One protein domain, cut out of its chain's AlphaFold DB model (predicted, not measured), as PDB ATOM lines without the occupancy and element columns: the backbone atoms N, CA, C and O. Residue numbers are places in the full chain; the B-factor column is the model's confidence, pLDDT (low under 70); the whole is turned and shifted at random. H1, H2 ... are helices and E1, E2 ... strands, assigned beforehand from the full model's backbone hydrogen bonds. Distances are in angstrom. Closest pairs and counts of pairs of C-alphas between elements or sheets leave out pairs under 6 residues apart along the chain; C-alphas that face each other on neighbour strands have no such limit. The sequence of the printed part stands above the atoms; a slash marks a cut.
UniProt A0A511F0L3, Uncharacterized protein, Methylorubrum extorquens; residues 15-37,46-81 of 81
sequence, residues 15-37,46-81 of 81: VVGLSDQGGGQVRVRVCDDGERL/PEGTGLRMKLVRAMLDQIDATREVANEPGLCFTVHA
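This is residues 15 to 37 and 46 to 81 of the 81 residues of an uncharacterized protein of Methylorubrum extorquens (UniProt A0A511F0L3). A twisted wall of four strands, made of the hairpins E1 with E2 and E3 with E4 side by side, opens like a V from a single helix, H1, joined to edge strand E3 by residues 63 to 65. H1 only grazes the sheet with residues 57 to 60; residues 46 to 56, of which 51 to 56 belong to H1, stick out free. The 59 printed residues include, in chain order, E1, E2, H1, E3 and E4; the sheet's order is E1, E2, E4, E3, all antiparallel, and the class is mixed, helices and strands. The whole is only just compact, close to loose, with a radius of gyration of the C-alphas of 12.4 A, and flat, spanning 34 by 27 by 14 A.

E1, residues 15 to 22, forms a hairpin with antiparallel E2, residues 25 to 32, at 163 degrees between directions; N 17 and O 29 are 2.8 A apart, within hydrogen-bond range. E2 is also the antiparallel neighbour of E4, residues 74 to 80, at 168 degrees, with N 30 and O 77 at 2.9 A. E4 forms a hairpin with antiparallel E3, residues 66 to 72, at 160 degrees, with N 68 and O 78 at 2.9 A. Edge strands E1 and E3 are apart. H1, residues 51 to 62, comes closest to E3 at the C-alphas of Leu 60 and Thr 66, 7.4 A apart. In H1 every O i to N i+4 pair is within hydrogen-bond range.

E1 begins at C-alpha 15 (223.120, 228.540, 192.143) and is 22.2 A long; E2 is 23.6 A long. H1 begins at C-alpha 51 (204.577, 227.360, 176.493) and is 16.5 A long. E3 measures 18.9 A, and E4 20.2 A, ending at C-alpha 80 (213.366, 214.984, 192.921).

The farthest C-alphas, those of Gly 23 and Glu 35, are 34.9 A apart. Residues 38 to 45 are not printed; C-alphas 37 and 46 are 11.6 A apart across this cut. The links E1 to E2, H1 to E3 and E3 to E4 are tight. The model's pLDDT is under 70 at residues 46 to 49.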
ATOM      1  N   VAL A  15     222.404 229.717 191.656       96.94
ATOM      2  CA  VAL A  15     223.120 228.540 192.143       96.94
ATOM      3  C   VAL A  15     222.348 227.301 191.725       96.94
ATOM      4  O   VAL A  15     221.151 227.184 191.983       96.94
ATOM      5  N   VAL A  16     223.051 226.368 191.089       96.88
ATOM      6  CA  VAL A  16     222.520 225.055 190.724       96.88
ATOM      7  C   VAL A  16     223.290 224.008 191.515       96.88
ATOM      8  O   VAL A  16     224.507 223.903 191.385       96.88
ATOM      9  N   GLY A  17     222.580 223.255 192.346       97.12
ATOM     10  CA  GLY A  17     223.109 222.135 193.109       97.12
ATOM     11  C   GLY A  17     222.508 220.821 192.629       97.12
ATOM     12  O   GLY A  17     221.308 220.744 192.365       97.12
ATOM     13  N   LEU A  18     223.344 219.790 192.535       96.56
ATOM     14  CA  LEU A  18     222.923 218.415 192.296       96.56
ATOM     15  C   LEU A  18     223.422 217.551 193.448       96.56
ATOM     16  O   LEU A  18     224.565 217.698 193.883       96.56
ATOM     17  N   SER A  19     222.580 216.644 193.926       97.38
ATOM     18  CA  SER A  19     222.961 215.673 194.948       97.38
ATOM     19  C   SER A  19     222.317 214.321 194.679       97.38
ATOM     20  O   SER A  19     221.104 214.245 194.479       97.38
ATOM     21  N   ASP A  20     223.127 213.267 194.734       95.44
ATOM     22  CA  ASP A  20     222.653 211.885 194.814       95.44
ATOM     23  C   ASP A  20     221.899 211.683 196.136       95.44
ATOM     24  O   ASP A  20     222.303 212.207 197.179       95.44
ATOM     25  N   GLN A  21     220.760 211.002 196.087       95.25
ATOM     26  CA  GLN A  21     219.948 210.648 197.254       95.25
ATOM     27  C   GLN A  21     220.018 209.147 197.572       95.25
ATOM     28  O   GLN A  21     219.399 208.694 198.534       95.25
ATOM     29  N   GLY A  22     220.807 208.389 196.807       92.19
ATOM     30  CA  GLY A  22     220.864 206.937 196.865       92.19
ATOM     31  C   GLY A  22     219.720 206.292 196.081       92.19
ATOM     32  O   GLY A  22     218.747 206.933 195.694       92.19
ATOM     33  N   GLY A  23     219.845 204.992 195.800       91.25
ATOM     34  CA  GLY A  23     218.796 204.240 195.095       91.25
ATOM     35  C   GLY A  23     218.525 204.710 193.660       91.25
ATOM     36  O   GLY A  23     217.455 204.433 193.133       91.25
ATOM     37  N   GLY A  24     219.475 205.421 193.042       89.50
ATOM     38  CA  GLY A  24     219.320 206.006 191.707       89.50
ATOM     39  C   GLY A  24     218.572 207.342 191.680       89.50
ATOM     40  O   GLY A  24     218.382 207.879 190.594       89.50
ATOM     41  N   GLN A  25     218.183 207.879 192.841       93.00
ATOM     42  CA  GLN A  25     217.457 209.142 192.939       93.00
ATOM     43  C   GLN A  25     218.406 210.341 192.941       93.00
ATOM     44  O   GLN A  25     219.443 210.348 193.609       93.00
ATOM     45  N   VAL A  26     218.015 211.403 192.248       94.88
ATOM     46  CA  VAL A  26     218.756 212.659 192.157       94.88
ATOM     47  C   VAL A  26     217.877 213.808 192.625       94.88
ATOM     48  O   VAL A  26     216.735 213.978 192.205       94.88
ATOM     49  N   ARG A  27     218.453 214.670 193.463       96.88
ATOM     50  CA  ARG A  27     217.873 215.970 193.795       96.88
ATOM     51  C   ARG A  27     218.606 217.062 193.031       96.88
ATOM     52  O   ARG A  27     219.824 217.201 193.148       96.88
ATOM     53  N   VAL A  28     217.850 217.873 192.301       96.62
ATOM     54  CA  VAL A  28     218.340 219.095 191.656       96.62
ATOM     55  C   VAL A  28     217.714 220.292 192.353       96.62
ATOM     56  O   VAL A  28     216.496 220.367 192.488       96.62
ATOM     57  N   ARG A  29     218.535 221.249 192.780       96.50
ATOM     58  CA  ARG A  29     218.082 222.489 193.411       96.50
ATOM     59  C   ARG A  29     218.609 223.689 192.635       96.50
ATOM     60  O   ARG A  29     219.816 223.827 192.466       96.50
ATOM     61  N   VAL A  30     217.712 224.554 192.174       95.00
ATOM     62  CA  VAL A  30     218.039 225.796 191.462       95.00
ATOM     63  C   VAL A  30     217.537 226.961 192.296       95.00
ATOM     64  O   VAL A  30     216.333 227.067 192.514       95.00
ATOM     65  N   CYS A  31     218.445 227.814 192.757       95.50
ATOM     66  CA  CYS A  31     218.118 228.983 193.564       95.50
ATOM     67  C   CYS A  31     218.627 230.260 192.906       95.50
ATOM     68  O   CYS A  31     219.741 230.275 192.382       95.50
ATOM     69  N   ASP A  32     217.845 231.329 192.990       94.12
ATOM     70  CA  ASP A  32     218.282 232.686 192.693       94.12
ATOM     71  C   ASP A  32     218.133 233.608 193.911       94.12
ATOM     72  O   ASP A  32     217.366 233.329 194.832       94.12
ATOM     73  N   ASP A  33     218.896 234.700 193.934       94.12
ATOM     74  CA  ASP A  33     218.830 235.745 194.966       94.12
ATOM     75  C   ASP A  33     217.937 236.938 194.571       94.12
ATOM     76  O   ASP A  33     218.053 238.037 195.120       94.12
ATOM     77  N   GLY A  34     217.057 236.724 193.593       89.50
ATOM     78  CA  GLY A  34     216.142 237.707 193.047       89.50
ATOM     79  C   GLY A  34     214.864 237.881 193.868       89.50
ATOM     80  O   GLY A  34     214.832 237.760 195.094       89.50
ATOM     81  N   GLU A  35     213.789 238.257 193.175       87.31
ATOM     82  CA  GLU A  35     212.497 238.499 193.811       87.31
ATOM     83  C   GLU A  35     211.834 237.193 194.256       87.31
ATOM     84  O   GLU A  35     211.812 236.192 193.542       87.31
ATOM     85  N   ARG A  36     211.242 237.242 195.449       88.62
ATOM     86  CA  ARG A  36     210.461 236.145 196.018       88.62
ATOM     87  C   ARG A  36     209.138 235.982 195.288       88.62
ATOM     88  O   ARG A  36     208.576 236.944 194.761       88.62
ATOM     89  N   LEU A  37     208.585 234.777 195.359       85.56
ATOM     90  CA  LEU A  37     207.202 234.563 194.963       85.56
ATOM     91  C   LEU A  37     206.242 235.197 195.981       85.56
ATOM     92  O   LEU A  37     206.537 235.183 197.182       85.56
ATOM     93  N   PRO A  46     199.098 226.951 189.389       58.50
ATOM     94  CA  PRO A  46     200.383 227.432 188.894       58.50
ATOM     95  C   PRO A  46     200.184 228.358 187.690       58.50
ATOM     96  O   PRO A  46     199.907 227.903 186.573       58.50
ATOM     97  N   GLU A  47     200.273 229.668 187.931       52.09
ATOM     98  CA  GLU A  47     199.959 230.691 186.939       52.09
ATOM     99  C   GLU A  47     201.172 230.818 186.021       52.09
ATOM    100  O   GLU A  47     202.109 231.579 186.226       52.09
ATOM    101  N   GLY A  48     201.177 229.955 185.012       54.44
ATOM    102  CA  GLY A  48     202.205 229.873 183.991       54.44
ATOM    103  C   GLY A  48     201.601 229.225 182.758       54.44
ATOM    104  O   GLY A  48     201.804 228.033 182.503       54.44
ATOM    105  N   THR A  49     200.811 230.005 182.020       53.53
ATOM    106  CA  THR A  49     200.196 229.610 180.741       53.53
ATOM    107  C   THR A  49     201.202 229.598 179.589       53.53
ATOM    108  O   THR A  49     200.918 229.025 178.536       53.53
ATOM    109  N   GLY A  50     202.388 230.182 179.794       70.69
ATOM    110  CA  GLY A  50     203.462 230.216 178.810       70.69
ATOM    111  C   GLY A  50     203.917 228.815 178.401       70.69
ATOM    112  O   GLY A  50     204.088 227.929 179.242       70.69
ATOM    113  N   LEU A  51     204.155 228.629 177.099       82.00
ATOM    114  CA  LEU A  51     204.577 227.360 176.493       82.00
ATOM    115  C   LEU A  51     205.757 226.709 177.232       82.00
ATOM    116  O   LEU A  51     205.764 225.501 177.445       82.00
ATOM    117  N   ARG A  52     206.716 227.518 177.694       81.06
ATOM    118  CA  ARG A  52     207.903 227.040 178.419       81.06
ATOM    119  C   ARG A  52     207.548 226.303 179.708       81.06
ATOM    120  O   ARG A  52     208.068 225.225 179.947       81.06
ATOM    121  N   MET A  53     206.622 226.837 180.505       82.06
ATOM    122  CA  MET A  53     206.231 226.191 181.762       82.06
ATOM    123  C   MET A  53     205.385 224.941 181.530       82.06
ATOM    124  O   MET A  53     205.451 224.015 182.333       82.06
ATOM    125  N   LYS A  54     204.619 224.885 180.430       84.25
ATOM    126  CA  LYS A  54     203.946 223.648 180.008       84.25
ATOM    127  C   LYS A  54     204.960 222.570 179.636       84.25
ATOM    128  O   LYS A  54     204.803 221.444 180.084       84.25
ATOM    129  N   LEU A  55     206.004 222.934 178.890       88.50
ATOM    130  CA  LEU A  55     207.069 222.008 178.515       88.50
ATOM    131  C   LEU A  55     207.834 221.499 179.742       88.50
ATOM    132  O   LEU A  55     207.970 220.295 179.891       88.50
ATOM    133  N   VAL A  56     208.261 222.385 180.649       86.44
ATOM    134  CA  VAL A  56     208.963 221.974 181.881       86.44
ATOM    135  C   VAL A  56     208.113 221.006 182.703       86.44
ATOM    136  O   VAL A  56     208.633 219.996 183.153       86.44
ATOM    137  N   ARG A  57     206.809 221.269 182.866       86.12
ATOM    138  CA  ARG A  57     205.910 220.336 183.566       86.12
ATOM    139  C   ARG A  57     205.820 218.989 182.852       86.12
ATOM    140  O   ARG A  57     206.082 217.983 183.482       86.12
ATOM    141  N   ALA A  58     205.570 218.984 181.542       89.31
ATOM    142  CA  ALA A  58     205.489 217.745 180.768       89.31
ATOM    143  C   ALA A  58     206.784 216.914 180.838       89.31
ATOM    144  O   ALA A  58     206.727 215.692 180.899       89.31
ATOM    145  N   MET A  59     207.946 217.573 180.852       91.56
ATOM    146  CA  MET A  59     209.235 216.901 181.014       91.56
ATOM    147  C   MET A  59     209.403 216.286 182.406       91.56
ATOM    148  O   MET A  59     209.913 215.178 182.503       91.56
ATOM    149  N   LEU A  60     208.990 216.989 183.467       91.38
ATOM    150  CA  LEU A  60     209.036 216.465 184.838       91.38
ATOM    151  C   LEU A  60     208.052 215.303 185.026       91.38
ATOM    152  O   LEU A  60     208.426 214.284 185.595       91.38
ATOM    153  N   ASP A  61     206.843 215.420 184.473       91.00
ATOM    154  CA  ASP A  61     205.821 214.368 184.516       91.00
ATOM    155  C   ASP A  61     206.300 213.092 183.795       91.00
ATOM    156  O   ASP A  61     206.039 211.982 184.248       91.00
ATOM    157  N   GLN A  62     207.042 213.229 182.686       94.25
ATOM    158  CA  GLN A  62     207.576 212.089 181.928       94.25
ATOM    159  C   GLN A  62     208.570 211.237 182.735       94.25
ATOM    160  O   GLN A  62     208.707 210.045 182.459       94.25
ATOM    161  N   ILE A  63     209.277 211.843 183.690       91.75
ATOM    162  CA  ILE A  63     210.277 211.167 184.526       91.75
ATOM    163  C   ILE A  63     209.763 210.875 185.943       91.75
ATOM    164  O   ILE A  63     210.566 210.538 186.802       91.75
ATOM    165  N   ASP A  64     208.455 211.023 186.184       91.06
ATOM    166  CA  ASP A  64     207.815 210.863 187.501       91.06
ATOM    167  C   ASP A  64     208.479 211.703 188.610       91.06
ATOM    168  O   ASP A  64     208.589 211.303 189.770       91.06
ATOM    169  N   ALA A  65     208.958 212.897 188.246       93.06
ATOM    170  CA  ALA A  65     209.638 213.771 189.185       93.06
ATOM    171  C   ALA A  65     208.651 214.584 190.027       93.06
ATOM    172  O   ALA A  65     207.672 215.144 189.526       93.06
ATOM    173  N   THR A  66     208.980 214.768 191.303       91.00
ATOM    174  CA  THR A  66     208.267 215.701 192.185       91.00
ATOM    175  C   THR A  66     208.999 217.039 192.264       91.00
ATOM    176  O   THR A  66     210.212 217.125 192.044       91.00
ATOM    177  N   ARG A  67     208.263 218.125 192.545       88.56
ATOM    178  CA  ARG A  67     208.830 219.477 192.617       88.56
ATOM    179  C   ARG A  67     208.306 220.269 193.803       88.56
ATOM    180  O   ARG A  67     207.099 220.418 193.971       88.56
ATOM    181  N   GLU A  68     209.231 220.916 194.494       90.38
ATOM    182  CA  GLU A  68     208.976 221.859 195.576       90.38
ATOM    183  C   GLU A  68     209.428 223.271 195.188       90.38
ATOM    184  O   GLU A  68     210.297 223.463 194.328       90.38
ATOM    185  N   VAL A  69     208.821 224.272 195.823       88.38
ATOM    186  CA  VAL A  69     209.154 225.686 195.631       88.38
ATOM    187  C   VAL A  69     209.224 226.360 196.994       88.38
ATOM    188  O   VAL A  69     208.292 226.228 197.784       88.38
ATOM    189  N   ALA A  70     210.300 227.098 197.255       90.12
ATOM    190  CA  ALA A  70     210.504 227.806 198.515       90.12
ATOM    191  C   ALA A  70     211.117 229.194 198.285       90.12
ATOM    192  O   ALA A  70     211.923 229.388 197.375       90.12
ATOM    193  N   ASN A  71     210.750 230.152 199.138       89.94
ATOM    194  CA  ASN A  71     211.393 231.461 199.192       89.94
ATOM    195  C   ASN A  71     212.585 231.400 200.168       89.94
ATOM    196  O   ASN A  71     212.381 231.430 201.379       89.94
ATOM    197  N   GLU A  72     213.821 231.332 199.661       83.25
ATOM    198  CA  GLU A  72     215.049 231.246 200.467       83.25
ATOM    199  C   GLU A  72     216.210 232.020 199.826       83.25
ATOM    200  O   GLU A  72     216.676 231.678 198.741       83.25
ATOM    201  N   PRO A  73     216.815 232.973 200.550       82.38
ATOM    202  CA  PRO A  73     216.475 234.412 200.537       82.38
ATOM    203  C   PRO A  73     215.781 234.999 199.285       82.38
ATOM    204  O   PRO A  73     215.066 235.995 199.456       82.38
ATOM    205  N   GLY A  74     215.962 234.415 198.094       90.06
ATOM    206  CA  GLY A  74     215.210 234.680 196.858       90.06
ATOM    207  C   GLY A  74     214.259 233.521 196.543       90.06
ATOM    208  O   GLY A  74     213.461 233.160 197.408       90.06
ATOM    209  N   LEU A  75     214.331 232.930 195.348       91.94
ATOM    210  CA  LEU A  75     213.480 231.809 194.929       91.94
ATOM    211  C   LEU A  75     214.296 230.532 194.711       91.94
ATOM    212  O   LEU A  75     215.293 230.542 194.000       91.94
ATOM    213  N   CYS A  76     213.831 229.412 195.264       93.56
ATOM    214  CA  CYS A  76     214.394 228.087 195.038       93.56
ATOM    215  C   CYS A  76     213.351 227.121 194.467       93.56
ATOM    216  O   CYS A  76     212.253 226.980 195.008       93.56
ATOM    217  N   PHE A  77     213.740 226.390 193.424       92.00
ATOM    218  CA  PHE A  77     213.043 225.208 192.922       92.00
ATOM    219  C   PHE A  77     213.849 223.958 193.265       92.00
ATOM    220  O   PHE A  77     215.043 223.896 192.964       92.00
ATOM    221  N   THR A  78     213.190 222.951 193.831       95.06
ATOM    222  CA  THR A  78     213.786 221.633 194.077       95.06
ATOM    223  C   THR A  78     213.032 220.594 193.263       95.06
ATOM    224  O   THR A  78     211.806 220.573 193.283       95.06
ATOM    225  N   VAL A  79     213.758 219.756 192.528       95.12
ATOM    226  CA  VAL A  79     213.231 218.623 191.761       95.12
ATOM    227  C   VAL A  79     213.827 217.342 192.328       95.12
ATOM    228  O   VAL A  79     215.037 217.281 192.556       95.12
ATOM    229  N   HIS A  80     212.983 216.336 192.523       95.31
ATOM    230  CA  HIS A  80     213.366 214.984 192.921       95.31
ATOM    231  C   HIS A  80     212.961 214.033 191.800       95.31
ATOM    232  O   HIS A  80     211.794 214.046 191.411       95.31
ATOM    233  N   ALA A  81     213.910 213.253 191.292       89.56
ATOM    234  CA  ALA A  81     213.722 212.255 190.241       89.56
ATOM    235  C   ALA A  81     214.466 210.965 190.603       89.56
ATOM    236  O   ALA A  81     215.421 211.064 191.410       89.56
TER     237      ALA A  81